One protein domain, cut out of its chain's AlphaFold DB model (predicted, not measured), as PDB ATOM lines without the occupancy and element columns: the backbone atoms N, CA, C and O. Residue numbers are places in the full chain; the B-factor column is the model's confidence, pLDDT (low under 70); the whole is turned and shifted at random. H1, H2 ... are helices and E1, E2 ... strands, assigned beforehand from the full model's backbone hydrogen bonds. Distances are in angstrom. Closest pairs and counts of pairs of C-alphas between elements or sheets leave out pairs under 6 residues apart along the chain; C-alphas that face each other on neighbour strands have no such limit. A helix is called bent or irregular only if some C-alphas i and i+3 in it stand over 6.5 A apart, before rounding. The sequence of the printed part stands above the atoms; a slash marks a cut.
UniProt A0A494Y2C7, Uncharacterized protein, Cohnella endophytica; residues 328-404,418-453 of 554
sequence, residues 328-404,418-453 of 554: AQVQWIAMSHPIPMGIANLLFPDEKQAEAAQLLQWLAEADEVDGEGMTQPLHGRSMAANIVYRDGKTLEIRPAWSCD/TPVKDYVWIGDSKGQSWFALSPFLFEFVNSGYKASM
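AT A GLANCE: This is residues 328 to 404 and 418 to 453 of the 554 residues of an uncharacterized protein of Cohnella endophytica (UniProt A0A494Y2C7). One strongly twisted sheet of six strands has two helices, H1 and H2, packed over one face, and no named helix is on the other. H1 runs across the strands E1 and E3 near one edge, H2 packs on E5 and E4, and the short H3 follows beyond H2 at the end of the printed part. The printed part has 113 residues with three named helices and six named strands, along the chain E1, H1, E2, E3, E4, E5, E6, H2, H3; the sheet has the order E1, E3, E4, E5, E6, E2, antiparallel throughout. The class is mixed, helices and strands. The whole is compact, with a radius of gyration of the C-alphas of 13.3 A, and spans 41 by 30 by 26 A.

IN THESE COORDINATES: In the order of the sheet, E1 is residues 330 to 336, 16.9 A from first to last C-alpha, and starts at C-alpha 330 at (3.463, -14.526, 103.706). E3 is residues 384 to 389, 15.9 A. E4 is residues 394 to 404, 29.8 A, and ends at C-alpha 404 at (14.215, 19.191, 94.181). E5 is residues 418 to 428, 22.8 A, and bends by 101 degrees at residue 421. E6 is residues 433 to 437, 13.6 A, and the edge strand E2 is residues 367 to 369, 6.4 A. Of the helices, H1 is residues 353 to 364, 16.9 A, and H2 is residues 439 to 446, 10.4 A. H3 is residues 448 to 451, 6.3 A, ending at C-alpha 451 at (-6.173, -5.666, 89.620); it is neither bent nor irregular, but only just, C-alphas 448 and 451 being 6.3 A apart.

HOW THE PARTS SIT: E3 and E4 form a hairpin, and N 387 and O 395 are 2.8 A apart, within hydrogen-bond range. On the other side of E3 lies the edge strand E1, with N 334 and O 386 at 2.9 A. E4 and E5 are antiparallel at 144 degrees between their directions, with N 398 and O 425 at 2.9 A and, nearer the cut, N 402 and O 418 at 2.9 A. E5 and E6 form the other hairpin, with N 426 and O 434 at 2.9 A. E6 and E2 stand at 114 degrees, with N 437 and O 367 at 2.8 A. H1 and H2 lie on the same face of the sheet, making two layers, helices on one face of a sheet. H1 has a height over the sheet of 9.5 A and runs across the strands, at 72 degrees to E3 on the local plane; it lies over E3 and only just over E1, where 3 of its C-alphas fall. H2 comes closest to E5 with the C-alphas of Pro 439 and Asp 422, 3.9 A apart. H1 touches H2 with residues 359 to 363 alone, at a steep tilt of 63 degrees, opposite ways; the closest C-alphas are those of Trp 362 and Leu 441, 6.0 A. H2 and H3 meet only through their link, and H3 is only just not on the sheet, with 4 pairs of C-alphas within 10 A. In H1 and H2 every O i to N i+4 pair is within hydrogen-bond range; H3 is too short for such a pair.

THE WHOLE: The two C-alphas farthest apart are those of Asp 350 and Asp 404, 42.5 A. Residues 405 to 417 are not printed, and C-alphas 404 and 418 are 8.8 A apart across this cut. The links E1 to H1 and E2 to E3 are long, and in the first residues 346 to 347 pair with residues 333 to 334 of E1, antiparallel. The mean pLDDT of the printed part is 87.8; residues 339 to 341, 364 and 378 to 380 are under 70.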
ATOM      1  N   ALA A 328       3.328 -19.196 101.051       80.25
ATOM      2  CA  ALA A 328       2.812 -19.748 102.300       80.25
ATOM      3  C   ALA A 328       3.487 -19.148 103.546       80.25
ATOM      4  O   ALA A 328       2.921 -19.229 104.638       80.25
ATOM      5  N   GLN A 329       4.663 -18.526 103.411       84.50
ATOM      6  CA  GLN A 329       5.321 -17.787 104.492       84.50
ATOM      7  C   GLN A 329       4.808 -16.357 104.643       84.50
ATOM      8  O   GLN A 329       5.048 -15.735 105.680       84.50
ATOM      9  N   VAL A 330       4.107 -15.833 103.640       91.31
ATOM     10  CA  VAL A 330       3.463 -14.526 103.706       91.31
ATOM     11  C   VAL A 330       2.118 -14.688 104.414       91.31
ATOM     12  O   VAL A 330       1.339 -15.601 104.148       91.31
ATOM     13  N   GLN A 331       1.879 -13.821 105.388       93.31
ATOM     14  CA  GLN A 331       0.644 -13.772 106.151       93.31
ATOM     15  C   GLN A 331      -0.399 -12.901 105.428       93.31
ATOM     16  O   GLN A 331      -1.542 -13.325 105.288       93.31
ATOM     17  N   TRP A 332      -0.007 -11.717 104.950       95.06
ATOM     18  CA  TRP A 332      -0.796 -10.878 104.039       95.06
ATOM     19  C   TRP A 332       0.106  -9.868 103.319       95.06
ATOM     20  O   TRP A 332       1.229  -9.591 103.750       95.06
ATOM     21  N   ILE A 333      -0.413  -9.284 102.242       95.31
ATOM     22  CA  ILE A 333       0.166  -8.118 101.571       95.31
ATOM     23  C   ILE A 333      -0.858  -6.989 101.642       95.31
ATOM     24  O   ILE A 333      -2.026  -7.207 101.330       95.31
ATOM     25  N   ALA A 334      -0.443  -5.797 102.068       94.56
ATOM     26  CA  ALA A 334      -1.330  -4.651 102.269       94.56
ATOM     27  C   ALA A 334      -0.802  -3.397 101.572       94.56
ATOM     28  O   ALA A 334       0.386  -3.091 101.690       94.56
ATOM     29  N   MET A 335      -1.678  -2.624 100.927       93.94
ATOM     30  CA  MET A 335      -1.296  -1.278 100.488       93.94
ATOM     31  C   MET A 335      -1.468  -0.266 101.620       93.94
ATOM     32  O   MET A 335      -2.501  -0.247 102.286       93.94
ATOM     33  N   SER A 336      -0.487   0.619 101.785       89.00
ATOM     34  CA  SER A 336      -0.593   1.814 102.624       89.00
ATOM     35  C   SER A 336      -0.634   3.060 101.748       89.00
ATOM     36  O   SER A 336       0.300   3.324 100.987       89.00
ATOM     37  N   HIS A 337      -1.708   3.842 101.865       82.75
ATOM     38  CA  HIS A 337      -1.872   5.092 101.122       82.75
ATOM     39  C   HIS A 337      -1.174   6.276 101.812       82.75
ATOM     40  O   HIS A 337      -1.066   6.296 103.038       82.75
ATOM     41  N   PRO A 338      -0.768   7.315 101.051       77.31
ATOM     42  CA  PRO A 338      -0.246   8.576 101.594       77.31
ATOM     43  C   PRO A 338      -1.188   9.278 102.582       77.31
ATOM     44  O   PRO A 338      -0.763  10.029 103.450       77.31
ATOM     45  N   ILE A 339      -2.495   9.100 102.410       66.31
ATOM     46  CA  ILE A 339      -3.528   9.705 103.249       66.31
ATOM     47  C   ILE A 339      -4.522   8.590 103.574       66.31
ATOM     48  O   ILE A 339      -4.859   7.833 102.662       66.31
ATOM     49  N   PRO A 340      -5.015   8.474 104.819       67.88
ATOM     50  CA  PRO A 340      -6.047   7.500 105.154       67.88
ATOM     51  C   PRO A 340      -7.272   7.696 104.252       67.88
ATOM     52  O   PRO A 340      -7.990   8.687 104.379       67.88
ATOM     53  N   MET A 341      -7.500   6.773 103.314       66.94
ATOM     54  CA  MET A 341      -8.550   6.910 102.294       66.94
ATOM     55  C   MET A 341      -9.854   6.189 102.662       66.94
ATOM     56  O   MET A 341     -10.771   6.127 101.850       66.94
ATOM     57  N   GLY A 342      -9.956   5.638 103.878       75.56
ATOM     58  CA  GLY A 342     -11.126   4.855 104.288       75.56
ATOM     59  C   GLY A 342     -11.368   3.635 103.394       75.56
ATOM     60  O   GLY A 342     -12.501   3.173 103.299       75.56
ATOM     61  N   ILE A 343     -10.318   3.148 102.729       84.50
ATOM     62  CA  ILE A 343     -10.291   1.935 101.915       84.50
ATOM     63  C   ILE A 343      -9.162   1.037 102.406       84.50
ATOM     64  O   ILE A 343      -8.161   1.525 102.932       84.50
ATOM     65  N   ALA A 344      -9.328  -0.266 102.229       86.81
ATOM     66  CA  ALA A 344      -8.269  -1.242 102.417       86.81
ATOM     67  C   ALA A 344      -7.992  -1.948 101.088       86.81
ATOM     68  O   ALA A 344      -8.894  -2.147 100.276       86.81
ATOM     69  N   ASN A 345      -6.740  -2.339 100.880       92.62
ATOM     70  CA  ASN A 345      -6.320  -3.190  99.777       92.62
ATOM     71  C   ASN A 345      -5.460  -4.288 100.396       92.62
ATOM     72  O   ASN A 345      -4.360  -4.008 100.876       92.62
ATOM     73  N   LEU A 346      -5.983  -5.509 100.429       93.44
ATOM     74  CA  LEU A 346      -5.332  -6.658 101.046       93.44
ATOM     75  C   LEU A 346      -5.312  -7.832 100.081       93.44
ATOM     76  O   LEU A 346      -6.243  -8.030  99.303       93.44
ATOM     77  N   LEU A 347      -4.239  -8.604 100.169       94.44
ATOM     78  CA  LEU A 347      -4.053  -9.863  99.475       94.44
ATOM     79  C   LEU A 347      -3.647 -10.905 100.504       94.44
ATOM     80  O   LEU A 347      -2.686 -10.706 101.252       94.44
ATOM     81  N   PHE A 348      -4.365 -12.019 100.514       94.06
ATOM     82  CA  PHE A 348      -4.048 -13.165 101.348       94.06
ATOM     83  C   PHE A 348      -3.508 -14.298 100.461       94.06
ATOM     84  O   PHE A 348      -4.209 -14.737  99.547       94.06
ATOM     85  N   PRO A 349      -2.248 -14.737 100.650       90.44
ATOM     86  CA  PRO A 349      -1.604 -15.704  99.755       90.44
ATOM     87  C   PRO A 349      -2.292 -17.067  99.648       90.44
ATOM     88  O   PRO A 349      -2.122 -17.750  98.646       90.44
ATOM     89  N   ASP A 350      -3.056 -17.477 100.656       85.88
ATOM     90  CA  ASP A 350      -3.859 -18.703 100.646       85.88
ATOM     91  C   ASP A 350      -5.091 -18.621  99.731       85.88
ATOM     92  O   ASP A 350      -5.515 -19.648  99.204       85.88
ATOM     93  N   GLU A 351      -5.619 -17.425  99.456       90.44
ATOM     94  CA  GLU A 351      -6.645 -17.209  98.422       90.44
ATOM     95  C   GLU A 351      -6.046 -16.848  97.054       90.44
ATOM     96  O   GLU A 351      -6.632 -17.127  96.005       90.44
ATOM     97  N   LYS A 352      -4.887 -16.183  97.065       88.25
ATOM     98  CA  LYS A 352      -4.290 -15.475  95.923       88.25
ATOM     99  C   LYS A 352      -2.821 -15.847  95.728       88.25
ATOM    100  O   LYS A 352      -1.935 -14.993  95.675       88.25
ATOM    101  N   GLN A 353      -2.557 -17.152  95.666       81.44
ATOM    102  CA  GLN A 353      -1.196 -17.695  95.680       81.44
ATOM    103  C   GLN A 353      -0.363 -17.241  94.478       81.44
ATOM    104  O   GLN A 353       0.809 -16.912  94.648       81.44
ATOM    105  N   ALA A 354      -0.956 -17.200  93.281       75.44
ATOM    106  CA  ALA A 354      -0.258 -16.799  92.062       75.44
ATOM    107  C   ALA A 354       0.139 -15.316  92.103       75.44
ATOM    108  O   ALA A 354       1.271 -14.968  91.786       75.44
ATOM    109  N   GLU A 355      -0.767 -14.446  92.550       86.94
ATOM    110  CA  GLU A 355      -0.505 -13.013  92.670       86.94
ATOM    111  C   GLU A 355       0.537 -12.713  93.762       86.94
ATOM    112  O   GLU A 355       1.437 -11.900  93.546       86.94
ATOM    113  N   ALA A 356       0.473 -13.405  94.905       90.44
ATOM    114  CA  ALA A 356       1.502 -13.307  95.942       90.44
ATOM    115  C   ALA A 356       2.869 -13.797  95.439       90.44
ATOM    116  O   ALA A 356       3.876 -13.124  95.656       90.44
ATOM    117  N   ALA A 357       2.909 -14.939  94.742       78.94
ATOM    118  CA  ALA A 357       4.131 -15.471  94.146       78.94
ATOM    119  C   ALA A 357       4.738 -14.495  93.134       78.94
ATOM    120  O   ALA A 357       5.945 -14.286  93.151       78.94
ATOM    121  N   GLN A 358       3.907 -13.851  92.311       82.44
ATOM    122  CA  GLN A 358       4.357 -12.884  91.316       82.44
ATOM    123  C   GLN A 358       4.958 -11.620  91.948       82.44
ATOM    124  O   GLN A 358       5.981 -11.129  91.473       82.44
ATOM    125  N   LEU A 359       4.356 -11.092  93.021       90.50
ATOM    126  CA  LEU A 359       4.920  -9.933  93.722       90.50
ATOM    127  C   LEU A 359       6.258 -10.277  94.373       90.50
ATOM    128  O   LEU A 359       7.208  -9.502  94.290       90.50
ATOM    129  N   LEU A 360       6.320 -11.441  95.021       85.88
ATOM    130  CA  LEU A 360       7.564 -11.933  95.583       85.88
ATOM    131  C   LEU A 360       8.601 -12.125  94.463       85.88
ATOM    132  O   LEU A 360       9.724 -11.672  94.625       85.88
ATOM    133  N   GLN A 361       8.207 -12.642  93.295       75.56
ATOM    134  CA  GLN A 361       9.068 -12.733  92.113       75.56
ATOM    135  C   GLN A 361       9.723 -11.417  91.735       75.56
ATOM    136  O   GLN A 361      10.953 -11.329  91.716       75.56
ATOM    137  N   TRP A 362       8.914 -10.385  91.530       87.19
ATOM    138  CA  TRP A 362       9.433  -9.060  91.220       87.19
ATOM    139  C   TRP A 362      10.341  -8.515  92.326       87.19
ATOM    140  O   TRP A 362      11.265  -7.765  92.033       87.19
ATOM    141  N   LEU A 363      10.115  -8.903  93.587       86.12
ATOM    142  CA  LEU A 363      10.940  -8.485  94.716       86.12
ATOM    143  C   LEU A 363      12.386  -8.984  94.656       86.12
ATOM    144  O   LEU A 363      13.265  -8.189  94.973       86.12
ATOM    145  N   ALA A 364      12.664 -10.235  94.270       68.56
ATOM    146  CA  ALA A 364      14.074 -10.641  94.104       68.56
ATOM    147  C   ALA A 364      14.622 -10.491  92.693       68.56
ATOM    148  O   ALA A 364      15.832 -10.555  92.541       68.56
ATOM    149  N   GLU A 365      13.788 -10.257  91.682       70.12
ATOM    150  CA  GLU A 365      14.281  -9.781  90.383       70.12
ATOM    151  C   GLU A 365      14.685  -8.296  90.422       70.12
ATOM    152  O   GLU A 365      15.202  -7.776  89.438       70.12
ATOM    153  N   ALA A 366      14.440  -7.593  91.533       80.06
ATOM    154  CA  ALA A 366      14.788  -6.190  91.680       80.06
ATOM    155  C   ALA A 366      16.308  -6.002  91.840       80.06
ATOM    156  O   ALA A 366      16.886  -6.354  92.870       80.06
ATOM    157  N   ASP A 367      16.937  -5.384  90.840       73.31
ATOM    158  CA  ASP A 367      18.381  -5.142  90.805       73.31
ATOM    159  C   ASP A 367      18.762  -3.999  91.755       73.31
ATOM    160  O   ASP A 367      18.372  -2.854  91.527       73.31
ATOM    161  N   GLU A 368      19.538  -4.267  92.809       85.06
ATOM    162  CA  GLU A 368      20.019  -3.222  93.726       85.06
ATOM    163  C   GLU A 368      20.883  -2.174  92.997       85.06
ATOM    164  O   GLU A 368      21.782  -2.507  92.222       85.06
ATOM    165  N   VAL A 369      20.624  -0.889  93.263       86.69
ATOM    166  CA  VAL A 369      21.348   0.253  92.685       86.69
ATOM    167  C   VAL A 369      21.841   1.209  93.771       86.69
ATOM    168  O   VAL A 369      21.308   1.243  94.879       86.69
ATOM    169  N   ASP A 370      22.850   2.023  93.452       88.19
ATOM    170  CA  ASP A 370      23.471   2.967  94.398       88.19
ATOM    171  C   ASP A 370      22.552   4.121  94.842       88.19
ATOM    172  O   ASP A 370      22.826   4.784  95.846       88.19
ATOM    173  N   GLY A 371      21.447   4.337  94.122       89.62
ATOM    174  CA  GLY A 371      20.463   5.374  94.404       89.62
ATOM    175  C   GLY A 371      20.919   6.786  94.033       89.62
ATOM    176  O   GLY A 371      20.363   7.747  94.567       89.62
ATOM    177  N   GLU A 372      21.918   6.957  93.156       90.94
ATOM    178  CA  GLU A 372      22.352   8.290  92.725       90.94
ATOM    179  C   GLU A 372      21.180   9.088  92.114       90.94
ATOM    180  O   GLU A 372      20.466   8.623  91.226       90.94
ATOM    181  N   GLY A 373      20.944  10.303  92.624       89.94
ATOM    182  CA  GLY A 373      19.824  11.157  92.201       89.94
ATOM    183  C   GLY A 373      18.448  10.754  92.753       89.94
ATOM    184  O   GLY A 373      17.445  11.396  92.421       89.94
ATOM    185  N   MET A 374      18.398   9.729  93.610       94.81
ATOM    186  CA  MET A 374      17.190   9.256  94.276       94.81
ATOM    187  C   MET A 374      17.194   9.631  95.759       94.81
ATOM    188  O   MET A 374      18.226   9.743  96.420       94.81
ATOM    189  N   THR A 375      16.000   9.798  96.301       90.38
ATOM    190  CA  THR A 375      15.731  10.130  97.692       90.38
ATOM    191  C   THR A 375      14.836   9.049  98.269       90.38
ATOM    192  O   THR A 375      13.921   8.549  97.604       90.38
ATOM    193  N   GLN A 376      15.084   8.699  99.531       84.69
ATOM    194  CA  GLN A 376      14.186   7.815 100.259       84.69
ATOM    195  C   GLN A 376      12.780   8.434 100.298       84.69
ATOM    196  O   GLN A 376      12.638   9.654 100.439       84.69
ATOM    197  N   PRO A 377      11.730   7.617 100.158       78.44
ATOM    198  CA  PRO A 377      10.366   8.106 100.168       78.44
ATOM    199  C   PRO A 377      10.064   8.804 101.496       78.44
ATOM    200  O   PRO A 377      10.397   8.322 102.578       78.44
ATOM    201  N   LEU A 378       9.392   9.950 101.420       69.75
ATOM    202  CA  LEU A 378       8.912  10.647 102.608       69.75
ATOM    203  C   LEU A 378       7.833   9.774 103.266       69.75
ATOM    204  O   LEU A 378       6.752   9.599 102.695       69.75
ATOM    205  N   HIS A 379       8.129   9.207 104.442       67.81
ATOM    206  CA  HIS A 379       7.204   8.331 105.166       67.81
ATOM    207  C   HIS A 379       5.801   8.948 105.257       67.81
ATOM    208  O   HIS A 379       5.637  10.123 105.594       67.81
ATOM    209  N   GLY A 380       4.790   8.147 104.912       66.12
ATOM    210  CA  GLY A 380       3.392   8.577 104.893       66.12
ATOM    211  C   GLY A 380       3.020   9.528 103.750       66.12
ATOM    212  O   GLY A 380       1.976  10.152 103.825       66.12
ATOM    213  N   ARG A 381       3.843   9.689 102.702       73.75
ATOM    214  CA  ARG A 381       3.503  10.529 101.530       73.75
ATOM    215  C   ARG A 381       3.513   9.798 100.190       73.75
ATOM    216  O   ARG A 381       3.132  10.389  99.185       73.75
ATOM    217  N   SER A 382       3.907   8.527 100.165       83.44
ATOM    218  CA  SER A 382       3.822   7.675  98.975       83.44
ATOM    219  C   SER A 382       2.975   6.438  99.252       83.44
ATOM    220  O   SER A 382       2.844   6.011 100.403       83.44
ATOM    221  N   MET A 383       2.432   5.854  98.184       89.25
ATOM    222  CA  MET A 383       1.915   4.490  98.230       89.25
ATOM    223  C   MET A 383       3.036   3.541  98.660       89.25
ATOM    224  O   MET A 383       4.202   3.763  98.306       89.25
ATOM    225  N   ALA A 384       2.675   2.510  99.416       93.62
ATOM    226  CA  ALA A 384       3.558   1.407  99.752       93.62
ATOM    227  C   ALA A 384       2.825   0.075  99.650       93.62
ATOM    228  O   ALA A 384       1.665  -0.004 100.047       93.62
ATOM    229  N   ALA A 385       3.510  -0.957  99.169       95.81
ATOM    230  CA  ALA A 385       3.103  -2.338  99.379       95.81
ATOM    231  C   ALA A 385       3.869  -2.898 100.581       95.81
ATOM    232  O   ALA A 385       5.097  -2.850 100.614       95.81
ATOM    233  N   ASN A 386       3.145  -3.433 101.558       94.75
ATOM    234  CA  ASN A 386       3.704  -4.042 102.757       94.75
ATOM    235  C   ASN A 386       3.511  -5.546 102.676       94.75
ATOM    236  O   ASN A 386       2.375  -6.021 102.698       94.75
ATOM    237  N   ILE A 387       4.605  -6.291 102.616       95.06
ATOM    238  CA  ILE A 387       4.595  -7.749 102.666       95.06
ATOM    239  C   ILE A 387       4.869  -8.149 104.108       95.06
ATOM    240  O   ILE A 387       5.944  -7.875 104.644       95.06
ATOM    241  N   VAL A 388       3.888  -8.787 104.744       93.69
ATOM    242  CA  VAL A 388       3.979  -9.223 106.136       93.69
ATOM    243  C   VAL A 388       4.126 -10.734 106.176       93.69
ATOM    244  O   VAL A 388       3.255 -11.463 105.708       93.69
ATOM    245  N   TYR A 389       5.226 -11.212 106.745       90.75
ATOM    246  CA  TYR A 389       5.530 -12.635 106.874       90.75
ATOM    247  C   TYR A 389       4.956 -13.208 108.171       90.75
ATOM    248  O   TYR A 389       4.811 -12.502 109.167       90.75
ATOM    249  N   ARG A 390       4.680 -14.516 108.190       88.38
ATOM    250  CA  ARG A 390       4.147 -15.244 109.360       88.38
ATOM    251  C   ARG A 390       5.069 -15.217 110.580       88.38
ATOM    252  O   ARG A 390       4.604 -15.442 111.693       88.38
ATOM    253  N   ASP A 391       6.360 -14.952 110.386       83.31
ATOM    254  CA  ASP A 391       7.337 -14.781 111.466       83.31
ATOM    255  C   ASP A 391       7.394 -13.343 112.025       83.31
ATOM    256  O   ASP A 391       8.238 -13.048 112.872       83.31
ATOM    257  N   GLY A 392       6.505 -12.457 111.559       85.00
ATOM    258  CA  GLY A 392       6.400 -11.062 111.987       85.00
ATOM    259  C   GLY A 392       7.319 -10.097 111.238       85.00
ATOM    260  O   GLY A 392       7.259  -8.893 111.490       85.00
ATOM    261  N   LYS A 393       8.170 -10.572 110.316       85.88
ATOM    262  CA  LYS A 393       8.960  -9.670 109.465       85.88
ATOM    263  C   LYS A 393       8.058  -8.890 108.515       85.88
ATOM    264  O   LYS A 393       7.021  -9.379 108.069       85.88
ATOM    265  N   THR A 394       8.500  -7.690 108.157       90.75
ATOM    266  CA  THR A 394       7.821  -6.845 107.173       90.75
ATOM    267  C   THR A 394       8.825  -6.293 106.191       90.75
ATOM    268  O   THR A 394       9.900  -5.853 106.604       90.75
ATOM    269  N   LEU A 395       8.441  -6.303 104.920       93.69
ATOM    270  CA  LEU A 395       9.088  -5.537 103.870       93.69
ATOM    271  C   LEU A 395       8.110  -4.496 103.343       93.69
ATOM    272  O   LEU A 395       6.939  -4.794 103.116       93.69
ATOM    273  N   GLU A 396       8.604  -3.286 103.159       94.50
ATOM    274  CA  GLU A 396       7.879  -2.164 102.595       94.50
ATOM    275  C   GLU A 396       8.506  -1.799 101.249       94.50
ATOM    276  O   GLU A 396       9.716  -1.602 101.155       94.50
ATOM    277  N   ILE A 397       7.680  -1.709 100.210       95.88
ATOM    278  CA  ILE A 397       8.098  -1.389  98.846       95.88
ATOM    279  C   ILE A 397       7.396  -0.105  98.431       95.88
ATOM    280  O   ILE A 397       6.169  -0.009  98.497       95.88
ATOM    281  N   ARG A 398       8.167   0.887  97.993       95.38
ATOM    282  CA  ARG A 398       7.689   2.214  97.586       95.38
ATOM    283  C   ARG A 398       8.337   2.608  96.258       95.38
ATOM    284  O   ARG A 398       9.438   2.148  95.981       95.38
ATOM    285  N   PRO A 399       7.738   3.502  95.455       95.31
ATOM    286  CA  PRO A 399       8.470   4.127  94.361       95.31
ATOM    287  C   PRO A 399       9.689   4.875  94.914       95.31
ATOM    288  O   PRO A 399       9.592   5.508  95.970       95.31
ATOM    289  N   ALA A 400      10.816   4.824  94.207       94.38
ATOM    290  CA  ALA A 400      11.922   5.739  94.451       94.38
ATOM    291  C   ALA A 400      11.518   7.145  93.985       94.38
ATOM    292  O   ALA A 400      10.714   7.293  93.062       94.38
ATOM    293  N   TRP A 401      12.057   8.188  94.612       94.19
ATOM    294  CA  TRP A 401      11.714   9.577  94.297       94.19
ATOM    295  C   TRP A 401      12.959  10.372  93.949       94.19
ATOM    296  O   TRP A 401      14.022  10.101  94.482       94.19
ATOM    297  N   SER A 402      12.821  11.390  93.112       93.44
ATOM    298  CA  SER A 402      13.794  12.472  92.998       93.44
ATOM    299  C   SER A 402      13.130  13.736  93.526       93.44
ATOM    300  O   SER A 402      11.972  13.998  93.191       93.44
ATOM    301  N   CYS A 403      13.807  14.458  94.417       91.75
ATOM    302  CA  CYS A 403      13.237  15.619  95.093       91.75
ATOM    303  C   CYS A 403      14.129  16.846  94.917       91.75
ATOM    304  O   CYS A 403      15.252  16.871  95.415       91.75
ATOM    305  N   ASP A 404      13.576  17.891  94.313       89.38
ATOM    306  CA  ASP A 404      14.215  19.191  94.181       89.38
ATOM    307  C   ASP A 404      13.728  20.130  95.278       89.38
ATOM    308  O   ASP A 404      12.535  20.204  95.593       89.38
ATOM    309  N   THR A 418       9.189  13.862  92.447       91.50
ATOM    310  CA  THR A 418       8.632  13.042  91.364       91.50
ATOM    311  C   THR A 418       9.122  11.601  91.482       91.50
ATOM    312  O   THR A 418      10.309  11.411  91.761       91.50
ATOM    313  N   PRO A 419       8.266  10.582  91.273       93.00
ATOM    314  CA  PRO A 419       8.721   9.199  91.256       93.00
ATOM    315  C   PRO A 419       9.745   9.003  90.136       93.00
ATOM    316  O   PRO A 419       9.546   9.500  89.025       93.00
ATOM    317  N   VAL A 420      10.819   8.270  90.407       94.62
ATOM    318  CA  VAL A 420      11.783   7.875  89.377       94.62
ATOM    319  C   VAL A 420      11.257   6.606  88.729       94.62
ATOM    320  O   VAL A 420      11.147   5.569  89.382       94.62
ATOM    321  N   LYS A 421      10.870   6.713  87.455       94.62
ATOM    322  CA  LYS A 421      10.252   5.615  86.709       94.62
ATOM    323  C   LYS A 421      11.107   4.350  86.796       94.62
ATOM    324  O   LYS A 421      12.309   4.432  86.590       94.62
ATOM    325  N   ASP A 422      10.459   3.215  87.043       93.75
ATOM    326  CA  ASP A 422      11.047   1.874  87.128       93.75
ATOM    327  C   ASP A 422      11.902   1.602  88.375       93.75
ATOM    328  O   ASP A 422      12.302   0.461  88.595       93.75
ATOM    329  N   TYR A 423      12.136   2.595  89.237       95.62
ATOM    330  CA  TYR A 423      12.920   2.417  90.459       95.62
ATOM    331  C   TYR A 423      12.040   2.379  91.701       95.62
ATOM    332  O   TYR A 423      11.104   3.165  91.869       95.62
ATOM    333  N   VAL A 424      12.390   1.493  92.624       96.50
ATOM    334  CA  VAL A 424      11.742   1.353  93.923       96.50
ATOM    335  C   VAL A 424      12.737   1.543  95.056       96.50
ATOM    336  O   VAL A 424      13.939   1.345  94.913       96.50
ATOM    337  N   TRP A 425      12.205   1.934  96.202       96.50
ATOM    338  CA  TRP A 425      12.859   1.835  97.491       96.50
ATOM    339  C   TRP A 425      12.247   0.656  98.242       96.50
ATOM    340  O   TRP A 425      11.018   0.530  98.295       96.50
ATOM    341  N   ILE A 426      13.092  -0.196  98.812       95.00
ATOM    342  CA  ILE A 426      12.678  -1.362  99.590       95.00
ATOM    343  C   ILE A 426      13.288  -1.236 100.981       95.00
ATOM    344  O   ILE A 426      14.487  -0.989 101.111       95.00
ATOM    345  N   GLY A 427      12.473  -1.398 102.022       92.69
ATOM    346  CA  GLY A 427      12.913  -1.325 103.411       92.69
ATOM    347  C   GLY A 427      12.319  -2.422 104.285       92.69
ATOM    348  O   GLY A 427      11.241  -2.937 104.000       92.69
ATOM    349  N   ASP A 428      13.014  -2.777 105.362       89.94
ATOM    350  CA  ASP A 428      12.543  -3.734 106.362       89.94
ATOM    351  C   ASP A 428      12.175  -3.067 107.698       89.94
ATOM    352  O   ASP A 428      12.512  -1.914 107.982       89.94
ATOM    353  N   SER A 429      11.495  -3.816 108.568       82.06
ATOM    354  CA  SER A 429      11.103  -3.333 109.900       82.06
ATOM    355  C   SER A 429      12.273  -3.080 110.866       82.06
ATOM    356  O   SER A 429      12.060  -2.561 111.963       82.06
ATOM    357  N   LYS A 430      13.513  -3.421 110.491       77.38
ATOM    358  CA  LYS A 430      14.737  -3.157 111.266       77.38
ATOM    359  C   LYS A 430      15.481  -1.910 110.780       77.38
ATOM    360  O   LYS A 430      16.519  -1.575 111.353       77.38
ATOM    361  N   GLY A 431      14.955  -1.222 109.768       83.56
ATOM    362  CA  GLY A 431      15.540  -0.016 109.192       83.56
ATOM    363  C   GLY A 431      16.624  -0.285 108.145       83.56
ATOM    364  O   GLY A 431      17.311   0.655 107.748       83.56
ATOM    365  N   GLN A 432      16.802  -1.532 107.695       86.69
ATOM    366  CA  GLN A 432      17.609  -1.813 106.507       86.69
ATOM    367  C   GLN A 432      16.812  -1.402 105.273       86.69
ATOM    368  O   GLN A 432      15.613  -1.657 105.202       86.69
ATOM    369  N   SER A 433      17.457  -0.745 104.311       93.44
ATOM    370  CA  SER A 433      16.805  -0.371 103.058       93.44
ATOM    371  C   SER A 433      17.801  -0.209 101.921       93.44
ATOM    372  O   SER A 433      18.977   0.056 102.172       93.44
ATOM    373  N   TRP A 434      17.313  -0.348 100.693       93.00
ATOM    374  CA  TRP A 434      18.076  -0.164  99.464       93.00
ATOM    375  C   TRP A 434      17.176   0.364  98.340       93.00
ATOM    376  O   TRP A 434      15.944   0.331  98.435       93.00
ATOM    377  N   PHE A 435      17.795   0.882  97.281       94.56
ATOM    378  CA  PHE A 435      17.107   1.196  96.032       94.56
ATOM    379  C   PHE A 435      17.284   0.042  95.061       94.56
ATOM    380  O   PHE A 435      18.343  -0.581  95.031       94.56
ATOM    381  N   ALA A 436      16.270  -0.216  94.246       91.88
ATOM    382  CA  ALA A 436      16.355  -1.231  93.216       91.88
ATOM    383  C   ALA A 436      15.685  -0.789  91.916       91.88
ATOM    384  O   ALA A 436      14.668  -0.089  91.930       91.88
ATOM    385  N   LEU A 437      16.249  -1.213  90.788       88.12
ATOM    386  CA  LEU A 437      15.601  -1.162  89.487       88.12
ATOM    387  C   LEU A 437      14.632  -2.342  89.394       88.12
ATOM    388  O   LEU A 437      15.032  -3.501  89.378       88.12
ATOM    389  N   SER A 438      13.343  -2.037  89.331       92.56
ATOM    390  CA  SER A 438      12.299  -3.019  89.073       92.56
ATOM    391  C   SER A 438      11.071  -2.318  88.473       92.56
ATOM    392  O   SER A 438      10.187  -1.876  89.227       92.56
ATOM    393  N   PRO A 439      10.943  -2.292  87.132       88.69
ATOM    394  CA  PRO A 439       9.759  -1.772  86.448       88.69
ATOM    395  C   PRO A 439       8.445  -2.354  86.984       88.69
ATOM    396  O   PRO A 439       7.469  -1.633  87.172       88.69
ATOM    397  N   PHE A 440       8.421  -3.651  87.305       89.38
ATOM    398  CA  PHE A 440       7.204  -4.329  87.746       89.38
ATOM    399  C   PHE A 440       6.767  -3.949  89.159       89.38
ATOM    400  O   PHE A 440       5.606  -3.596  89.349       89.38
ATOM    401  N   LEU A 441       7.674  -3.955  90.143       94.81
ATOM    402  CA  LEU A 441       7.359  -3.425  91.476       94.81
ATOM    403  C   LEU A 441       6.949  -1.954  91.421       94.81
ATOM    404  O   LEU A 441       6.009  -1.565  92.112       94.81
ATOM    405  N   PHE A 442       7.630  -1.144  90.603       95.50
ATOM    406  CA  PHE A 442       7.282   0.261  90.429       95.50
ATOM    407  C   PHE A 442       5.840   0.403  89.930       95.50
ATOM    408  O   PHE A 442       5.030   1.069  90.577       95.50
ATOM    409  N   GLU A 443       5.490  -0.275  88.833       94.00
ATOM    410  CA  GLU A 443       4.134  -0.252  88.281       94.00
ATOM    411  C   GLU A 443       3.103  -0.824  89.260       94.00
ATOM    412  O   GLU A 443       2.037  -0.228  89.449       94.00
ATOM    413  N   PHE A 444       3.423  -1.929  89.939       95.00
ATOM    414  CA  PHE A 444       2.555  -2.556  90.934       95.00
ATOM    415  C   PHE A 444       2.210  -1.589  92.066       95.00
ATOM    416  O   PHE A 444       1.027  -1.355  92.315       95.00
ATOM    417  N   VAL A 445       3.214  -0.990  92.717       93.88
ATOM    418  CA  VAL A 445       2.995  -0.078  93.852       93.88
ATOM    419  C   VAL A 445       2.336   1.230  93.406       93.88
ATOM    420  O   VAL A 445       1.563   1.817  94.165       93.88
ATOM    421  N   ASN A 446       2.606   1.687  92.182       90.38
ATOM    422  CA  ASN A 446       2.032   2.917  91.647       90.38
ATOM    423  C   ASN A 446       0.538   2.770  91.306       90.38
ATOM    424  O   ASN A 446      -0.275   3.609  91.699       90.38
ATOM    425  N   SER A 447       0.151   1.713  90.583       87.94
ATOM    426  CA  SER A 447      -1.254   1.514  90.185       87.94
ATOM    427  C   SER A 447      -1.672   0.069  89.895       87.94
ATOM    428  O   SER A 447      -2.860  -0.249  90.004       87.94
ATOM    429  N   GLY A 448      -0.725  -0.813  89.561       88.38
ATOM    430  CA  GLY A 448      -0.994  -2.187  89.138       88.38
ATOM    431  C   GLY A 448      -1.653  -3.054  90.213       88.38
ATOM    432  O   GLY A 448      -2.418  -3.959  89.877       88.38
ATOM    433  N   TYR A 449      -1.449  -2.740  91.498       93.00
ATOM    434  CA  TYR A 449      -2.030  -3.494  92.611       93.00
ATOM    435  C   TYR A 449      -3.557  -3.619  92.533       93.00
ATOM    436  O   TYR A 449      -4.106  -4.612  92.997       93.00
ATOM    437  N   LYS A 450      -4.266  -2.654  91.929       91.50
ATOM    438  CA  LYS A 450      -5.741  -2.621  91.911       91.50
ATOM    439  C   LYS A 450      -6.384  -3.822  91.219       91.50
ATOM    440  O   LYS A 450      -7.519  -4.157  91.545       91.50
ATOM    441  N   ALA A 451      -5.680  -4.461  90.284       87.19
ATOM    442  CA  ALA A 451      -6.173  -5.666  89.620       87.19
ATOM    443  C   ALA A 451      -6.250  -6.862  90.586       87.19
ATOM    444  O   ALA A 451      -7.188  -7.654  90.526       87.19
ATOM    445  N   SER A 452      -5.280  -6.965  91.495       85.94
ATOM    446  CA  SER A 452      -5.135  -8.071  92.451       85.94
ATOM    447  C   SER A 452      -5.723  -7.745  93.827       85.94
ATOM    448  O   SER A 452      -6.104  -8.642  94.573       85.94
ATOM    449  N   MET A 453      -5.780  -6.456  94.164       92.94
ATOM    450  CA  MET A 453      -6.123  -5.902  95.472       92.94
ATOM    451  C   MET A 453      -7.085  -4.719  95.280       92.94
ATOM    452  O   MET A 453      -6.675  -3.565  95.435       92.94
TER     453      MET A 453